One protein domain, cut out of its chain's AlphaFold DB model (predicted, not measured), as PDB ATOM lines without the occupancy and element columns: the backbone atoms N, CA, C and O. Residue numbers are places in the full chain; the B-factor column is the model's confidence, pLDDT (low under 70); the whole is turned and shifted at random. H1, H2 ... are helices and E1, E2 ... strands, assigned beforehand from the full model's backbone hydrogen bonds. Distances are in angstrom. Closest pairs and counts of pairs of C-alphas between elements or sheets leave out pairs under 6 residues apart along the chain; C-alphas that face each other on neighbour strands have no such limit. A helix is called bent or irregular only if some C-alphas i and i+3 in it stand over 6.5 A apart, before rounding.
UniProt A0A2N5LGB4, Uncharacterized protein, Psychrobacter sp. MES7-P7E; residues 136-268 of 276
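Overview. This is residues 136 to 268 of the 276 residues of an uncharacterized protein of Psychrobacter sp. MES7-P7E (UniProt A0A2N5LGB4). A strongly twisted sheet of four strands, two hairpins side by side, sits in the middle, with helix H1 at one end of the longest axis and helix H2 at the other. Helix H3 covers E3 and E4, while H1 and H2 only graze the sheet; of the link that leads to H1, residues 151 to 154 stick out, together with Asn 155 and Asn 156 of H1. The printed part has 133 residues, with three named helices and four named strands in the order H1, E1, E2, H2, H3, E3, E4. The sheet's order is E2, E1, E3, E4, antiparallel throughout, and the class is mixed, helices and strands. The whole is compact, with a radius of gyration of the C-alphas of 16.2 A, and spans 49 by 35 by 23 A.

Along the chain. The printed part begins with residues 136 to 154, which hold no named element. H1, residues 155 to 174, is the longest helix; it runs 29.1 A from C-alpha 155 at (132.786, 194.017, 126.931) to C-alpha 174. E1, residues 179 to 184, is 16.3 A long, and E2, residues 190 to 194, is 13.8 A long. H2, residues 211 to 222, starts with C-alpha 211 at (158.721, 155.081, 115.492) and is 17.6 A long; it is neither bent nor irregular, but only just: C-alphas 213 and 216 are 6.5 A apart. H3, residues 236 to 250, is 20.7 A long. E3, residues 255 to 259, measures 12.9 A, and E4, residues 262 to 267, measures 15.1 A and ends with C-alpha 267 at (155.276, 168.578, 131.051).

Arrangement. In the sheet, E2 and E4 are the edge strands, and the strands' lines turn by 89 degrees from edge to edge. E1 and E2 form a hairpin, with N 182 and O 191 2.8 A apart, within hydrogen-bond range. E1 and E3, the inner strands, are antiparallel at 151 degrees between their directions, with N 183 and O 256 within hydrogen-bond range at 2.9 A. E3 and E4 form the second hairpin, with N 257 and O 265 at 2.8 A. Two short pairings, both antiparallel, join unnamed stretches to the edges: residues 143 to 144 with residues 191 to 192 of E2, and residues 227 to 228 with residues 265 to 266 of E4. H3 and the sheet make two layers, a helix on one face of a sheet. H3 lies over E3 and E4 at a height over the sheet of 9.9 A and runs slantwise to the strands, at 34 degrees to E4 on the local plane; its closest C-alphas to E4 are those of Lys 236 and Leu 263, 7.7 A apart. E2, H2 H3 and E3 form a split strand-helix-strand unit, two strands that run the same way with E1 between them, and its crossover is right-handed. H2 grazes the sheet with residues 220 to 222; its closest C-alphas to E4 are those of Leu 221 and Val 267, 5.8 A apart. H2 and H3 are near each other, with 9 pairs of C-alphas within 10 A. H1 is only just on the sheet, with 5 pairs of C-alphas within 10 A, and only grazes it with residues 168 to 172. H1 is apart from H2 and from H3. Every O i to N i+4 pair is within hydrogen-bond range in H3, against 15 of 16 in H1 and 5 of 8 in H2.

Size, cuts and confidence. The two C-alphas farthest apart are those of Asn 155 and Pro 212, at 50.0 A. The printed part has no cut. The links from E2 to H2, 16 residues, and from H2 to H3, 13 residues, are long; the other four are tight. The mean pLDDT of the printed part is 82.7, and 18 residues are under 70: residues 148 to 155, 206 to 213 and 234 to 235.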
ATOM      1  N   ASP A 136     147.316 181.730 145.836       88.75
ATOM      2  CA  ASP A 136     147.132 180.555 144.980       88.75
ATOM      3  C   ASP A 136     148.426 180.149 144.258       88.75
ATOM      4  O   ASP A 136     148.770 178.967 144.220       88.75
ATOM      5  N   LEU A 137     149.179 181.118 143.729       87.88
ATOM      6  CA  LEU A 137     150.452 180.856 143.056       87.88
ATOM      7  C   LEU A 137     151.522 180.308 144.011       87.88
ATOM      8  O   LEU A 137     152.239 179.374 143.661       87.88
ATOM      9  N   THR A 138     151.631 180.878 145.212       86.56
ATOM     10  CA  THR A 138     152.584 180.434 146.245       86.56
ATOM     11  C   THR A 138     152.214 179.072 146.825       86.56
ATOM     12  O   THR A 138     153.108 178.298 147.157       86.56
ATOM     13  N   ALA A 139     150.925 178.721 146.847       86.19
ATOM     14  CA  ALA A 139     150.448 177.374 147.153       86.19
ATOM     15  C   ALA A 139     150.734 176.344 146.037       86.19
ATOM     16  O   ALA A 139     150.369 175.180 146.172       86.19
ATOM     17  N   GLY A 140     151.360 176.751 144.926       81.75
ATOM     18  CA  GLY A 140     151.695 175.870 143.806       81.75
ATOM     19  C   GLY A 140     150.524 175.562 142.872       81.75
ATOM     20  O   GLY A 140     150.638 174.662 142.041       81.75
ATOM     21  N   LYS A 141     149.404 176.292 142.974       85.56
ATOM     22  CA  LYS A 141     148.237 176.067 142.113       85.56
ATOM     23  C   LYS A 141     148.452 176.632 140.710       85.56
ATOM     24  O   LYS A 141     149.107 177.655 140.507       85.56
ATOM     25  N   MET A 142     147.808 175.990 139.739       87.62
ATOM     26  CA  MET A 142     147.696 176.482 138.368       87.62
ATOM     27  C   MET A 142     146.498 177.433 138.274       87.62
ATOM     28  O   MET A 142     145.347 177.020 138.400       87.62
ATOM     29  N   VAL A 143     146.749 178.720 138.039       89.19
ATOM     30  CA  VAL A 143     145.689 179.730 137.919       89.19
ATOM     31  C   VAL A 143     145.218 179.800 136.471       89.19
ATOM     32  O   VAL A 143     145.995 180.157 135.583       89.19
ATOM     33  N   LYS A 144     143.941 179.490 136.218       89.88
ATOM     34  CA  LYS A 144     143.363 179.535 134.869       89.88
ATOM     35  C   LYS A 144     143.434 180.944 134.282       89.88
ATOM     36  O   LYS A 144     143.096 181.942 134.924       89.88
ATOM     37  N   MET A 145     143.881 181.025 133.039       87.94
ATOM     38  CA  MET A 145     143.981 182.272 132.304       87.94
ATOM     39  C   MET A 145     142.629 182.619 131.684       87.94
ATOM     40  O   MET A 145     141.998 181.783 131.038       87.94
ATOM     41  N   VAL A 146     142.195 183.866 131.850       85.50
ATOM     42  CA  VAL A 146     141.018 184.381 131.145       85.50
ATOM     43  C   VAL A 146     141.350 184.398 129.654       85.50
ATOM     44  O   VAL A 146     142.413 184.881 129.248       85.50
ATOM     45  N   SER A 147     140.479 183.826 128.826       75.62
ATOM     46  CA  SER A 147     140.716 183.769 127.389       75.62
ATOM     47  C   SER A 147     140.664 185.179 126.796       75.62
ATOM     48  O   SER A 147     139.808 186.002 127.120       75.62
ATOM     49  N   LYS A 148     141.609 185.480 125.901       69.94
ATOM     50  CA  LYS A 148     141.522 186.674 125.062       69.94
ATOM     51  C   LYS A 148     140.547 186.344 123.934       69.94
ATOM     52  O   LYS A 148     140.980 185.932 122.862       69.94
ATOM     53  N   SER A 149     139.245 186.463 124.175       63.16
ATOM     54  CA  SER A 149     138.269 186.325 123.097       63.16
ATOM     55  C   SER A 149     138.496 187.467 122.094       63.16
ATOM     56  O   SER A 149     138.290 188.642 122.389       63.16
ATOM     57  N   GLU A 150     138.996 187.139 120.896       54.50
ATOM     58  CA  GLU A 150     139.113 188.106 119.785       54.50
ATOM     59  C   GLU A 150     137.731 188.599 119.339       54.50
ATOM     60  O   GLU A 150     137.584 189.717 118.856       54.50
ATOM     61  N   LYS A 151     136.707 187.776 119.592       49.88
ATOM     62  CA  LYS A 151     135.285 188.078 119.454       49.88
ATOM     63  C   LYS A 151     134.633 188.203 120.830       49.88
ATOM     64  O   LYS A 151     133.673 187.488 121.095       49.88
ATOM     65  N   ALA A 152     135.177 189.016 121.737       54.56
ATOM     66  CA  ALA A 152     134.522 189.277 123.018       54.56
ATOM     67  C   ALA A 152     133.121 189.854 122.752       54.56
ATOM     68  O   ALA A 152     132.957 191.059 122.582       54.56
ATOM     69  N   GLN A 153     132.107 188.988 122.675       54.12
ATOM     70  CA  GLN A 153     130.712 189.380 122.470       54.12
ATOM     71  C   GLN A 153     130.222 190.229 123.651       54.12
ATOM     72  O   GLN A 153     129.301 191.026 123.498       54.12
ATOM     73  N   ASN A 154     130.903 190.129 124.800       60.59
ATOM     74  CA  ASN A 154     130.670 190.928 125.989       60.59
ATOM     75  C   ASN A 154     131.918 191.739 126.376       60.59
ATOM     76  O   ASN A 154     132.974 191.190 126.687       60.59
ATOM     77  N   ASN A 155     131.759 193.062 126.478       66.12
ATOM     78  CA  ASN A 155     132.786 194.017 126.931       66.12
ATOM     79  C   ASN A 155     133.421 193.685 128.301       66.12
ATOM     80  O   ASN A 155     134.449 194.266 128.656       66.12
ATOM     81  N   ASN A 156     132.810 192.805 129.098       76.38
ATOM     82  CA  ASN A 156     133.280 192.458 130.437       76.38
ATOM     83  C   ASN A 156     134.435 191.447 130.426       76.38
ATOM     84  O   ASN A 156     135.410 191.666 131.140       76.38
ATOM     85  N   GLU A 157     134.405 190.428 129.561       75.50
ATOM     86  CA  GLU A 157     135.467 189.407 129.494       75.50
ATOM     87  C   GLU A 157     136.818 190.016 129.122       75.50
ATOM     88  O   GLU A 157     137.844 189.738 129.744       75.50
ATOM     89  N   HIS A 158     136.812 190.930 128.150       80.62
ATOM     90  CA  HIS A 158     138.022 191.631 127.743       80.62
ATOM     91  C   HIS A 158     138.604 192.481 128.882       80.62
ATOM     92  O   HIS A 158     139.820 192.523 129.076       80.62
ATOM     93  N   LYS A 159     137.742 193.139 129.669       84.00
ATOM     94  CA  LYS A 159     138.167 193.907 130.848       84.00
ATOM     95  C   LYS A 159     138.756 192.998 131.920       84.00
ATOM     96  O   LYS A 159     139.739 193.381 132.550       84.00
ATOM     97  N   ASP A 160     138.193 191.815 132.127       85.06
ATOM     98  CA  ASP A 160     138.689 190.871 133.128       85.06
ATOM     99  C   ASP A 160     140.022 190.245 132.712       85.06
ATOM    100  O   ASP A 160     140.944 190.185 133.529       85.06
ATOM    101  N   TYR A 161     140.203 189.947 131.422       86.31
ATOM    102  CA  TYR A 161     141.508 189.595 130.862       86.31
ATOM    103  C   TYR A 161     142.554 190.697 131.090       86.31
ATOM    104  O   TYR A 161     143.666 190.427 131.555       86.31
ATOM    105  N   GLN A 162     142.213 191.958 130.800       86.75
ATOM    106  CA  GLN A 162     143.121 193.088 131.021       86.75
ATOM    107  C   GLN A 162     143.489 193.255 132.501       86.75
ATOM    108  O   GLN A 162     144.658 193.492 132.810       86.75
ATOM    109  N   LYS A 163     142.520 193.096 133.415       89.94
ATOM    110  CA  LYS A 163     142.760 193.128 134.866       89.94
ATOM    111  C   LYS A 163     143.705 192.007 135.295       89.94
ATOM    112  O   LYS A 163     144.704 192.302 135.944       89.94
ATOM    113  N   GLN A 164     143.441 190.761 134.886       89.88
ATOM    114  CA  GLN A 164     144.299 189.619 135.215       89.88
ATOM    115  C   GLN A 164     145.725 189.840 134.696       89.88
ATOM    116  O   GLN A 164     146.696 189.652 135.425       89.88
ATOM    117  N   ARG A 165     145.871 190.325 133.457       88.00
ATOM    118  CA  ARG A 165     147.180 190.643 132.875       88.00
ATOM    119  C   ARG A 165     147.917 191.731 133.657       88.00
ATOM    120  O   ARG A 165     149.117 191.599 133.879       88.00
ATOM    121  N   ALA A 166     147.229 192.799 134.059       89.62
ATOM    122  CA  ALA A 166     147.826 193.868 134.859       89.62
ATOM    123  C   ALA A 166     148.295 193.356 136.232       89.62
ATOM    124  O   ALA A 166     149.394 193.701 136.667       89.62
ATOM    125  N   ASP A 167     147.503 192.495 136.872       89.94
ATOM    126  CA  ASP A 167     147.833 191.890 138.164       89.94
ATOM    127  C   ASP A 167     149.050 190.946 138.050       89.94
ATOM    128  O   ASP A 167     149.972 191.030 138.858       89.94
ATOM    129  N   LEU A 168     149.147 190.142 136.986       87.88
ATOM    130  CA  LEU A 168     150.315 189.285 136.726       87.88
ATOM    131  C   LEU A 168     151.592 190.078 136.423       87.88
ATOM    132  O   LEU A 168     152.674 189.722 136.886       87.88
ATOM    133  N   VAL A 169     151.484 191.167 135.654       88.44
ATOM    134  CA  VAL A 169     152.624 192.062 135.387       88.44
ATOM    135  C   VAL A 169     153.099 192.723 136.678       88.44
ATOM    136  O   VAL A 169     154.305 192.856 136.875       88.44
ATOM    137  N   TYR A 170     152.173 193.120 137.553       89.62
ATOM    138  CA  TYR A 170     152.507 193.652 138.871       89.62
ATOM    139  C   TYR A 170     153.280 192.623 139.702       89.62
ATOM    140  O   TYR A 170     154.341 192.947 140.225       89.62
ATOM    141  N   ILE A 171     152.786 191.384 139.780       86.44
ATOM    142  CA  ILE A 171     153.439 190.304 140.532       86.44
ATOM    143  C   ILE A 171     154.846 190.052 139.995       86.44
ATOM    144  O   ILE A 171     155.798 190.096 140.762       86.44
ATOM    145  N   LYS A 172     155.007 189.910 138.674       85.38
ATOM    146  CA  LYS A 172     156.318 189.688 138.046       85.38
ATOM    147  C   LYS A 172     157.333 190.810 138.315       85.38
ATOM    148  O   LYS A 172     158.530 190.560 138.297       85.38
ATOM    149  N   ARG A 173     156.875 192.057 138.459       86.88
ATOM    150  CA  ARG A 173     157.753 193.224 138.669       86.88
ATOM    151  C   ARG A 173     158.143 193.426 140.125       86.88
ATOM    152  O   ARG A 173     159.221 193.942 140.378       86.88
ATOM    153  N   ASN A 174     157.245 193.090 141.047       87.50
ATOM    154  CA  ASN A 174     157.412 193.395 142.468       87.50
ATOM    155  C   ASN A 174     157.799 192.176 143.304       87.50
ATOM    156  O   ASN A 174     158.201 192.336 144.451       87.50
ATOM    157  N   MET A 175     157.649 190.971 142.759       83.31
ATOM    158  CA  MET A 175     158.057 189.731 143.400       83.31
ATOM    159  C   MET A 175     159.170 189.087 142.581       83.31
ATOM    160  O   MET A 175     159.100 189.062 141.351       83.31
ATOM    161  N   ASP A 176     160.165 188.529 143.265       82.75
ATOM    162  CA  ASP A 176     161.243 187.753 142.649       82.75
ATOM    163  C   ASP A 176     160.753 186.336 142.306       82.75
ATOM    164  O   ASP A 176     161.122 185.336 142.915       82.75
ATOM    165  N   ILE A 177     159.779 186.270 141.396       84.00
ATOM    166  CA  ILE A 177     159.076 185.045 141.024       84.00
ATOM    167  C   ILE A 177     159.130 184.877 139.511       84.00
ATOM    168  O   ILE A 177     158.685 185.733 138.738       84.00
ATOM    169  N   THR A 178     159.594 183.707 139.076       87.38
ATOM    170  CA  THR A 178     159.543 183.323 137.664       87.38
ATOM    171  C   THR A 178     158.167 182.757 137.338       87.38
ATOM    172  O   THR A 178     157.848 181.626 137.688       87.38
ATOM    173  N   LEU A 179     157.334 183.552 136.662       89.31
ATOM    174  CA  LEU A 179     156.032 183.105 136.164       89.31
ATOM    175  C   LEU A 179     156.166 182.407 134.809       89.31
ATOM    176  O   LEU A 179     156.705 182.982 133.858       89.31
ATOM    177  N   ILE A 180     155.586 181.214 134.710       91.62
ATOM    178  CA  ILE A 180     155.450 180.444 133.473       91.62
ATOM    179  C   ILE A 180     153.982 180.334 133.070       91.62
ATOM    180  O   ILE A 180     153.075 180.298 133.903       91.62
ATOM    181  N   ARG A 181     153.755 180.291 131.759       91.88
ATOM    182  CA  ARG A 181     152.463 179.973 131.164       91.88
ATOM    183  C   ARG A 181     152.462 178.510 130.761       91.88
ATOM    184  O   ARG A 181     153.321 178.085 129.989       91.88
ATOM    185  N   LEU A 182     151.464 177.782 131.228       91.69
ATOM    186  CA  LEU A 182     151.159 176.440 130.773       91.69
ATOM    187  C   LEU A 182     150.003 176.503 129.790       91.69
ATOM    188  O   LEU A 182     149.019 177.184 130.048       91.69
ATOM    189  N   ASN A 183     150.117 175.826 128.658       92.00
ATOM    190  CA  ASN A 183     149.022 175.702 127.705       92.00
ATOM    191  C   ASN A 183     148.761 174.223 127.439       92.00
ATOM    192  O   ASN A 183     149.646 173.541 126.909       92.00
ATOM    193  N   CYS A 184     147.581 173.755 127.847       90.19
ATOM    194  CA  CYS A 184     147.124 172.394 127.617       90.19
ATOM    195  C   CYS A 184     146.945 172.190 126.115       90.19
ATOM    196  O   CYS A 184     146.204 172.925 125.463       90.19
ATOM    197  N   LEU A 185     147.656 171.213 125.556       88.94
ATOM    198  CA  LEU A 185     147.637 170.966 124.118       88.94
ATOM    199  C   LEU A 185     146.310 170.361 123.651       88.94
ATOM    200  O   LEU A 185     145.903 170.621 122.527       88.94
ATOM    201  N   GLN A 186     145.621 169.616 124.516       85.50
ATOM    202  CA  GLN A 186     144.349 168.975 124.187       85.50
ATOM    203  C   GLN A 186     143.170 169.955 124.221       85.50
ATOM    204  O   GLN A 186     142.356 169.978 123.303       85.50
ATOM    205  N   THR A 187     143.066 170.772 125.274       84.50
ATOM    206  CA  THR A 187     141.921 171.681 125.466       84.50
ATOM    207  C   THR A 187     142.173 173.096 124.949       84.50
ATOM    208  O   THR A 187     141.236 173.877 124.799       84.50
ATOM    209  N   GLY A 188     143.435 173.465 124.703       84.50
ATOM    210  CA  GLY A 188     143.837 174.839 124.391       84.50
ATOM    211  C   GLY A 188     143.732 175.798 125.582       84.50
ATOM    212  O   GLY A 188     143.911 177.010 125.429       84.50
ATOM    213  N   GLU A 189     143.424 175.287 126.776       88.06
ATOM    214  CA  GLU A 189     143.324 176.102 127.976       88.06
ATOM    215  C   GLU A 189     144.704 176.517 128.477       88.06
ATOM    216  O   GLU A 189     145.642 175.723 128.571       88.06
ATOM    217  N   SER A 190     144.816 177.790 128.845       89.94
ATOM    218  CA  SER A 190     146.050 178.360 129.367       89.94
ATOM    219  C   SER A 190     145.948 178.613 130.866       89.94
ATOM    220  O   SER A 190     144.920 179.066 131.362       89.94
ATOM    221  N   TYR A 191     147.049 178.383 131.567       91.44
ATOM    222  CA  TYR A 191     147.208 178.544 133.004       91.44
ATOM    223  C   TYR A 191     148.501 179.306 133.302       91.44
ATOM    224  O   TYR A 191     149.450 179.284 132.514       91.44
ATOM    225  N   PHE A 192     148.557 179.966 134.453       90.94
ATOM    226  CA  PHE A 192     149.770 180.557 135.006       90.94
ATOM    227  C   PHE A 192     150.172 179.841 136.285       90.94
ATOM    228  O   PHE A 192     149.323 179.518 137.112       90.94
ATOM    229  N   MET A 193     151.474 179.639 136.456       90.81
ATOM    230  CA  MET A 193     152.042 179.142 137.703       90.81
ATOM    231  C   MET A 193     153.447 179.704 137.926       90.81
ATOM    232  O   MET A 193     154.064 180.267 137.014       90.81
ATOM    233  N   ILE A 194     153.953 179.544 139.144       90.25
ATOM    234  CA  ILE A 194     155.364 179.774 139.462       90.25
ATOM    235  C   ILE A 194     156.184 178.615 138.893       90.25
ATOM    236  O   ILE A 194     155.775 177.462 139.000       90.25
ATOM    237  N   ASP A 195     157.337 178.902 138.293       88.88
ATOM    238  CA  ASP A 195     158.251 177.868 137.810       88.88
ATOM    239  C   ASP A 195     158.950 177.164 138.979       88.88
ATOM    240  O   ASP A 195     160.026 177.556 139.422       88.88
ATOM    241  N   ASN A 196     158.309 176.116 139.482       85.75
ATOM    242  CA  ASN A 196     158.846 175.183 140.471       85.75
ATOM    243  C   ASN A 196     158.985 173.758 139.896       85.75
ATOM    244  O   ASN A 196     159.171 172.792 140.635       85.75
ATOM    245  N   LEU A 197     158.882 173.613 138.569       86.50
ATOM    246  CA  LEU A 197     158.854 172.311 137.912       86.50
ATOM    247  C   LEU A 197     160.248 171.686 137.876       86.50
ATOM    248  O   LEU A 197     161.169 172.212 137.239       86.50
ATOM    249  N   THR A 198     160.377 170.502 138.478       89.56
ATOM    250  CA  THR A 198     161.608 169.707 138.385       89.56
ATOM    251  C   THR A 198     161.932 169.392 136.925       89.56
ATOM    252  O   THR A 198     161.067 168.970 136.155       89.56
ATOM    253  N   ARG A 199     163.183 169.621 136.517       90.56
ATOM    254  CA  ARG A 199     163.627 169.376 135.141       90.56
ATOM    255  C   ARG A 199     164.000 167.909 134.953       90.56
ATOM    256  O   ARG A 199     164.650 167.302 135.805       90.56
ATOM    257  N   HIS A 200     163.605 167.336 133.822       87.31
ATOM    258  CA  HIS A 200     164.070 166.015 133.425       87.31
ATOM    259  C   HIS A 200     165.572 166.069 133.108       87.31
ATOM    260  O   HIS A 200     166.074 167.066 132.582       87.31
ATOM    261  N   LYS A 201     166.303 164.984 133.398       84.88
ATOM    262  CA  LYS A 201     167.726 164.883 133.041       84.88
ATOM    263  C   LYS A 201     167.883 165.099 131.533       84.88
ATOM    264  O   LYS A 201     167.053 164.629 130.754       84.88
ATOM    265  N   ARG A 202     168.938 165.803 131.118       77.88
ATOM    266  CA  ARG A 202     169.203 166.057 129.695       77.88
ATOM    267  C   ARG A 202     169.319 164.736 128.936       77.88
ATOM    268  O   ARG A 202     170.259 163.976 129.158       77.88
ATOM    269  N   VAL A 203     168.367 164.490 128.041       77.94
ATOM    270  CA  VAL A 203     168.350 163.354 127.114       77.94
ATOM    271  C   VAL A 203     168.166 163.934 125.724       77.94
ATOM    272  O   VAL A 203     167.122 164.509 125.441       77.94
ATOM    273  N   LYS A 204     169.185 163.828 124.868       79.62
ATOM    274  CA  LYS A 204     169.099 164.344 123.500       79.62
ATOM    275  C   LYS A 204     168.225 163.418 122.665       79.62
ATOM    276  O   LYS A 204     168.583 162.261 122.480       79.62
ATOM    277  N   LEU A 205     167.114 163.937 122.151       77.06
ATOM    278  CA  LEU A 205     166.220 163.202 121.259       77.06
ATOM    279  C   LEU A 205     166.338 163.715 119.827       77.06
ATOM    280  O   LEU A 205     166.594 164.903 119.584       77.06
ATOM    281  N   SER A 206     166.154 162.811 118.866       69.12
ATOM    282  CA  SER A 206     165.959 163.185 117.469       69.12
ATOM    283  C   SER A 206     164.609 163.913 117.367       69.12
ATOM    284  O   SER A 206     163.636 163.531 118.008       69.12
ATOM    285  N   GLY A 207     164.532 165.036 116.644       61.03
ATOM    286  CA  GLY A 207     163.270 165.795 116.574       61.03
ATOM    287  C   GLY A 207     162.210 165.195 115.652       61.03
ATOM    288  O   GLY A 207     161.093 165.695 115.635       61.03
ATOM    289  N   ASN A 208     162.533 164.123 114.921       63.19
ATOM    290  CA  ASN A 208     161.546 163.335 114.187       63.19
ATOM    291  C   ASN A 208     161.132 162.174 115.086       63.19
ATOM    292  O   ASN A 208     161.634 161.067 114.939       63.19
ATOM    293  N   LEU A 209     160.242 162.445 116.035       63.41
ATOM    294  CA  LEU A 209     159.797 161.466 117.028       63.41
ATOM    295  C   LEU A 209     158.749 160.527 116.404       63.41
ATOM    296  O   LEU A 209     157.585 160.510 116.799       63.41
ATOM    297  N   ILE A 210     159.156 159.805 115.357       59.59
ATOM    298  CA  ILE A 210     158.365 158.812 114.625       59.59
ATOM    299  C   ILE A 210     159.012 157.447 114.884       59.59
ATOM    300  O   ILE A 210     160.223 157.301 114.749       59.59
ATOM    301  N   GLY A 211     158.215 156.438 115.244       62.91
ATOM    302  CA  GLY A 211     158.721 155.081 115.492       62.91
ATOM    303  C   GLY A 211     159.430 154.930 116.854       62.91
ATOM    304  O   GLY A 211     158.971 155.539 117.820       62.91
ATOM    305  N   PRO A 212     160.494 154.111 116.976       62.00
ATOM    306  CA  PRO A 212     161.105 153.737 118.264       62.00
ATOM    307  C   PRO A 212     161.692 154.926 119.050       62.00
ATOM    308  O   PRO A 212     161.725 154.905 120.278       62.00
ATOM    309  N   ASP A 213     162.033 156.022 118.368       64.62
ATOM    310  CA  ASP A 213     162.525 157.266 118.980       64.62
ATOM    311  C   ASP A 213     161.470 158.000 119.837       64.62
ATOM    312  O   ASP A 213     161.796 158.960 120.543       64.62
ATOM    313  N   ARG A 214     160.198 157.568 119.807       75.00
ATOM    314  CA  ARG A 214     159.114 158.142 120.625       75.00
ATOM    315  C   ARG A 214     159.138 157.678 122.081       75.00
ATOM    316  O   ARG A 214     158.684 158.411 122.956       75.00
ATOM    317  N   GLU A 215     159.639 156.474 122.355       78.56
ATOM    318  CA  GLU A 215     159.568 155.872 123.694       78.56
ATOM    319  C   GLU A 215     160.330 156.680 124.753       78.56
ATOM    320  O   GLU A 215     159.772 156.921 125.827       78.56
ATOM    321  N   PRO A 216     161.546 157.191 124.476       80.69
ATOM    322  CA  PRO A 216     162.258 158.036 125.427       80.69
ATOM    323  C   PRO A 216     161.519 159.339 125.746       80.69
ATOM    324  O   PRO A 216     161.573 159.804 126.883       80.69
ATOM    325  N   LEU A 217     160.813 159.923 124.769       82.69
ATOM    326  CA  LEU A 217     160.008 161.125 124.984       82.69
ATOM    327  C   LEU A 217     158.804 160.824 125.867       82.69
ATOM    328  O   LEU A 217     158.568 161.546 126.828       82.69
ATOM    329  N   ILE A 218     158.066 159.758 125.557       83.50
ATOM    330  CA  ILE A 218     156.902 159.345 126.346       83.50
ATOM    331  C   ILE A 218     157.335 159.052 127.783       83.50
ATOM    332  O   ILE A 218     156.701 159.541 128.708       83.50
ATOM    333  N   LYS A 219     158.456 158.346 127.976       85.06
ATOM    334  CA  LYS A 219     159.030 158.068 129.300       85.06
ATOM    335  C   LYS A 219     159.470 159.338 130.036       85.06
ATOM    336  O   LYS A 219     159.321 159.435 131.252       85.06
ATOM    337  N   ALA A 220     160.025 160.313 129.318       85.12
ATOM    338  CA  ALA A 220     160.405 161.593 129.904       85.12
ATOM    339  C   ALA A 220     159.173 162.408 130.322       85.12
ATOM    340  O   ALA A 220     159.159 162.957 131.420       85.12
ATOM    341  N   LEU A 221     158.128 162.449 129.492       86.75
ATOM    342  CA  LEU A 221     156.873 163.135 129.802       86.75
ATOM    343  C   LEU A 221     156.123 162.447 130.946       86.75
ATOM    344  O   LEU A 221     155.698 163.119 131.880       86.75
ATOM    345  N   SER A 222     156.046 161.114 130.938       86.25
ATOM    346  CA  SER A 222     155.382 160.329 131.986       86.25
ATOM    347  C   SER A 222     156.066 160.394 133.346       86.25
ATOM    348  O   SER A 222     155.456 160.062 134.357       86.25
ATOM    349  N   SER A 223     157.306 160.883 133.406       86.75
ATOM    350  CA  SER A 223     157.991 161.139 134.673       86.75
ATOM    351  C   SER A 223     157.396 162.300 135.483       86.75
ATOM    352  O   SER A 223     157.821 162.515 136.619       86.75
ATOM    353  N   GLY A 224     156.494 163.101 134.902       84.81
ATOM    354  CA  GLY A 224     155.950 164.313 135.525       84.81
ATOM    355  C   GLY A 224     156.923 165.495 135.564       84.81
ATOM    356  O   GLY A 224     156.572 166.583 136.018       84.81
ATOM    357  N   LYS A 225     158.159 165.308 135.084       90.81
ATOM    358  CA  LYS A 225     159.200 166.340 135.050       90.81
ATOM    359  C   LYS A 225     159.124 167.146 133.761       90.81
ATOM    360  O   LYS A 225     158.714 166.641 132.719       90.81
ATOM    361  N   LEU A 226     159.593 168.392 133.804       91.25
ATOM    362  CA  LEU A 226     159.672 169.216 132.603       91.25
ATOM    363  C   LEU A 226     160.724 168.653 131.644       91.25
ATOM    364  O   LEU A 226     161.922 168.662 131.946       91.25
ATOM    365  N   PHE A 227     160.288 168.242 130.458       90.56
ATOM    366  CA  PHE A 227     161.171 167.923 129.350       90.56
ATOM    367  C   PHE A 227     161.485 169.193 128.551       90.56
ATOM    368  O   PHE A 227     160.610 169.777 127.911       90.56
ATOM    369  N   GLU A 228     162.738 169.645 128.598       90.06
ATOM    370  CA  GLU A 228     163.152 170.884 127.936       90.06
ATOM    371  C   GLU A 228     163.169 170.751 126.407       90.06
ATOM    372  O   GLU A 228     163.720 169.803 125.849       90.06
ATOM    373  N   ALA A 229     162.653 171.756 125.704       87.81
ATOM    374  CA  ALA A 229     162.657 171.809 124.243       87.81
ATOM    375  C   ALA A 229     164.074 171.910 123.648       87.81
ATOM    376  O   ALA A 229     164.287 171.551 122.491       87.81
ATOM    377  N   SER A 230     165.050 172.373 124.435       85.31
ATOM    378  CA  SER A 230     166.483 172.384 124.099       85.31
ATOM    379  C   SER A 230     167.068 170.978 123.916       85.31
ATOM    380  O   SER A 230     168.080 170.820 123.236       85.31
ATOM    381  N   ASN A 231     166.426 169.953 124.481       83.69
ATOM    382  CA  ASN A 231     166.862 168.565 124.369       83.69
ATOM    383  C   ASN A 231     166.517 167.932 123.007       83.69
ATOM    384  O   ASN A 231     166.938 166.809 122.726       83.69
ATOM    385  N   VAL A 232     165.780 168.634 122.140       82.25
ATOM    386  CA  VAL A 232     165.393 168.149 120.811       82.25
ATOM    387  C   VAL A 232     166.375 168.655 119.752       82.25
ATOM    388  O   VAL A 232     166.439 169.845 119.448       82.25
ATOM    389  N   THR A 233     167.124 167.736 119.140       74.19
ATOM    390  CA  THR A 233     168.244 168.060 118.235       74.19
ATOM    391  C   THR A 233     167.827 168.703 116.910       74.19
ATOM    392  O   THR A 233     168.544 169.565 116.413       74.19
ATOM    393  N   LYS A 234     166.651 168.367 116.353       68.69
ATOM    394  CA  LYS A 234     166.117 169.006 115.124       68.69
ATOM    395  C   LYS A 234     165.331 170.301 115.398       68.69
ATOM    396  O   LYS A 234     164.604 170.790 114.536       68.69
ATOM    397  N   GLY A 235     165.482 170.866 116.595       67.75
ATOM    398  CA  GLY A 235     164.903 172.146 116.984       67.75
ATOM    399  C   GLY A 235     163.488 172.062 117.563       67.75
ATOM    400  O   GLY A 235     162.794 171.046 117.487       67.75
ATOM    401  N   LYS A 236     163.050 173.187 118.143       73.50
ATOM    402  CA  LYS A 236     161.812 173.283 118.937       73.50
ATOM    403  C   LYS A 236     160.542 172.965 118.135       73.50
ATOM    404  O   LYS A 236     159.635 172.350 118.678       73.50
ATOM    405  N   LYS A 237     160.482 173.336 116.847       80.44
ATOM    406  CA  LYS A 237     159.286 173.163 115.994       80.44
ATOM    407  C   LYS A 237     158.932 171.695 115.744       80.44
ATOM    408  O   LYS A 237     157.766 171.332 115.853       80.44
ATOM    409  N   ALA A 238     159.929 170.870 115.424       74.38
ATOM    410  CA  ALA A 238     159.721 169.446 115.168       74.38
ATOM    411  C   ALA A 238     159.257 168.726 116.446       74.38
ATOM    412  O   ALA A 238     158.252 168.022 116.427       74.38
ATOM    413  N   GLY A 239     159.899 169.033 117.583       80.31
ATOM    414  CA  GLY A 239     159.460 168.560 118.898       80.31
ATOM    415  C   GLY A 239     158.025 168.980 119.232       80.31
ATOM    416  O   GLY A 239     157.229 168.140 119.637       80.31
ATOM    417  N   SER A 240     157.657 170.246 118.989       85.06
ATOM    418  CA  SER A 240     156.287 170.733 119.211       85.06
ATOM    419  C   SER A 240     155.253 169.954 118.408       85.06
ATOM    420  O   SER A 240     154.231 169.578 118.971       85.06
ATOM    421  N   ALA A 241     155.511 169.692 117.124       84.06
ATOM    422  CA  ALA A 241     154.583 168.954 116.270       84.06
ATOM    423  C   ALA A 241     154.399 167.505 116.746       84.06
ATOM    424  O   ALA A 241     153.284 166.991 116.776       84.06
ATOM    425  N   SER A 242     155.480 166.844 117.157       83.00
ATOM    426  CA  SER A 242     155.407 165.487 117.697       83.00
ATOM    427  C   SER A 242     154.670 165.422 119.033       83.00
ATOM    428  O   SER A 242     153.833 164.545 119.216       83.00
ATOM    429  N   VAL A 243     154.938 166.355 119.949       86.94
ATOM    430  CA  VAL A 243     154.259 166.402 121.251       86.94
ATOM    431  C   VAL A 243     152.778 166.767 121.095       86.94
ATOM    432  O   VAL A 243     151.939 166.177 121.768       86.94
ATOM    433  N   ALA A 244     152.438 167.674 120.175       86.31
ATOM    434  CA  ALA A 244     151.048 167.986 119.843       86.31
ATOM    435  C   ALA A 244     150.314 166.760 119.283       86.31
ATOM    436  O   ALA A 244     149.236 166.429 119.761       86.31
ATOM    437  N   ASN A 245     150.938 166.017 118.361       84.69
ATOM    438  CA  ASN A 245     150.378 164.757 117.867       84.69
ATOM    439  C   ASN A 245     150.165 163.732 118.992       84.69
ATOM    440  O   ASN A 245     149.180 163.001 118.954       84.69
ATOM    441  N   LEU A 246     151.068 163.663 119.979       82.69
ATOM    442  CA  LEU A 246     150.891 162.791 121.142       82.69
ATOM    443  C   LEU A 246     149.679 163.208 121.983       82.69
ATOM    444  O   LEU A 246     148.856 162.358 122.309       82.69
ATOM    445  N   ALA A 247     149.532 164.500 122.276       85.56
ATOM    446  CA  ALA A 247     148.395 165.011 123.035       85.56
ATOM    447  C   ALA A 247     147.060 164.783 122.301       85.56
ATOM    448  O   ALA A 247     146.134 164.212 122.865       85.56
ATOM    449  N   GLU A 248     146.981 165.163 121.023       83.38
ATOM    450  CA  GLU A 248     145.741 165.116 120.236       83.38
ATOM    451  C   GLU A 248     145.316 163.689 119.865       83.38
ATOM    452  O   GLU A 248     144.136 163.359 119.947       83.38
ATOM    453  N   ARG A 249     146.255 162.826 119.446       81.00
ATOM    454  CA  ARG A 249     145.917 161.477 118.951       81.00
ATOM    455  C   ARG A 249     145.819 160.430 120.049       81.00
ATOM    456  O   ARG A 249     145.128 159.435 119.858       81.00
ATOM    457  N   HIS A 250     146.540 160.619 121.153       77.81
ATOM    458  CA  HIS A 250     146.592 159.649 122.249       77.81
ATOM    459  C   HIS A 250     145.918 160.148 123.533       77.81
ATOM    460  O   HIS A 250     145.942 159.425 124.524       77.81
ATOM    461  N   GLY A 251     145.312 161.342 123.522       78.44
ATOM    462  CA  GLY A 251     144.566 161.885 124.663       78.44
ATOM    463  C   GLY A 251     145.435 162.088 125.903       78.44
ATOM    464  O   GLY A 251     145.001 161.791 127.011       78.44
ATOM    465  N   MET A 252     146.691 162.499 125.711       82.50
ATOM    466  CA  MET A 252     147.618 162.746 126.815       82.50
ATOM    467  C   MET A 252     147.525 164.209 127.259       82.50
ATOM    468  O   MET A 252     147.715 165.111 126.437       82.50
ATOM    469  N   ASP A 253     147.343 164.437 128.562       86.50
ATOM    470  CA  ASP A 253     147.268 165.768 129.181       86.50
ATOM    471  C   ASP A 253     148.645 166.451 129.252       86.50
ATOM    472  O   ASP A 253     149.270 166.615 130.303       86.50
ATOM    473  N   ILE A 254     149.159 166.836 128.085       90.12
ATOM    474  CA  ILE A 254     150.465 167.473 127.948       90.12
ATOM    475  C   ILE A 254     150.300 168.991 127.917       90.12
ATOM    476  O   ILE A 254     149.565 169.563 127.106       90.12
ATOM    477  N   PHE A 255     151.078 169.664 128.757       92.19
ATOM    478  CA  PHE A 255     151.153 171.111 128.837       92.19
ATOM    479  C   PHE A 255     152.437 171.605 128.180       92.19
ATOM    480  O   PHE A 255     153.546 171.170 128.498       92.19
ATOM    481  N   SER A 256     152.298 172.575 127.283       93.12
ATOM    482  CA  SER A 256     153.427 173.356 126.780       93.12
ATOM    483  C   SER A 256     153.794 174.455 127.774       93.12
ATOM    484  O   SER A 256     152.933 175.214 128.217       93.12
ATOM    485  N   VAL A 257     155.078 174.542 128.121       93.19
ATOM    486  CA  VAL A 257     155.605 175.460 129.138       93.19
ATOM    487  C   VAL A 257     156.328 176.613 128.468       93.19
ATOM    488  O   VAL A 257     157.334 176.425 127.780       93.19
ATOM    489  N   ILE A 258     155.807 177.819 128.663       91.69
ATOM    490  CA  ILE A 258     156.234 179.029 127.966       91.69
ATOM    491  C   ILE A 258     156.619 180.083 129.000       91.69
ATOM    492  O   ILE A 258     155.822 180.424 129.872       91.69
ATOM    493  N   SER A 259     157.816 180.653 128.872       88.06
ATOM    494  CA  SER A 259     158.230 181.826 129.646       88.06
ATOM    495  C   SER A 259     158.426 183.006 128.712       88.06
ATOM    496  O   SER A 259     159.211 182.963 127.766       88.06
ATOM    497  N   GLY A 260     157.661 184.073 128.943       82.88
ATOM    498  CA  GLY A 260     157.649 185.230 128.054       82.88
ATOM    499  C   GLY A 260     157.208 184.852 126.638       82.88
ATOM    500  O   GLY A 260     156.021 184.642 126.396       82.88
ATOM    501  N   ARG A 261     158.161 184.815 125.702       83.62
ATOM    502  CA  ARG A 261     157.939 184.434 124.297       83.62
ATOM    503  C   ARG A 261     158.542 183.077 123.938       83.62
ATOM    504  O   ARG A 261     158.282 182.580 122.847       83.62
ATOM    505  N   ASP A 262     159.310 182.482 124.843       87.81
ATOM    506  CA  ASP A 262     160.091 181.289 124.563       87.81
ATOM    507  C   ASP A 262     159.403 180.036 125.092       87.81
ATOM    508  O   ASP A 262     158.990 179.958 126.250       87.81
ATOM    509  N   LEU A 263     159.327 179.019 124.234       89.88
ATOM    510  CA  LEU A 263     159.000 177.663 124.655       89.88
ATOM    511  C   LEU A 263     160.186 177.099 125.445       89.88
ATOM    512  O   LEU A 263     161.285 176.949 124.889       89.88
ATOM    513  N   ILE A 264     159.943 176.797 126.721       91.38
ATOM    514  CA  ILE A 264     160.901 176.134 127.607       91.38
ATOM    515  C   ILE A 264     160.860 174.630 127.351       91.38
ATOM    516  O   ILE A 264     161.910 174.016 127.179       91.38
ATOM    517  N   GLY A 265     159.665 174.036 127.291       91.56
ATOM    518  CA  GLY A 265     159.513 172.587 127.201       91.56
ATOM    519  C   GLY A 265     158.072 172.114 127.327       91.56
ATOM    520  O   GLY A 265     157.137 172.890 127.128       91.56
ATOM    521  N   TRP A 266     157.916 170.841 127.676       92.50
ATOM    522  CA  TRP A 266     156.623 170.193 127.874       92.50
ATOM    523  C   TRP A 266     156.623 169.365 129.149       92.50
ATOM    524  O   TRP A 266     157.636 168.762 129.510       92.50
ATOM    525  N   VAL A 267     155.487 169.348 129.829       92.12
ATOM    526  CA  VAL A 267     155.276 168.578 131.051       92.12
ATOM    527  C   VAL A 267     153.927 167.886 130.962       92.12
ATOM    528  O   VAL A 267     152.976 168.453 130.430       92.12
ATOM    529  N   MET A 268     153.854 166.667 131.474       90.25
ATOM    530  CA  MET A 268     152.602 165.956 131.685       90.25
ATOM    531  C   MET A 268     152.468 165.776 133.199       90.25
ATOM    532  O   MET A 268     153.105 164.876 133.748       90.25
TER     533      MET A 268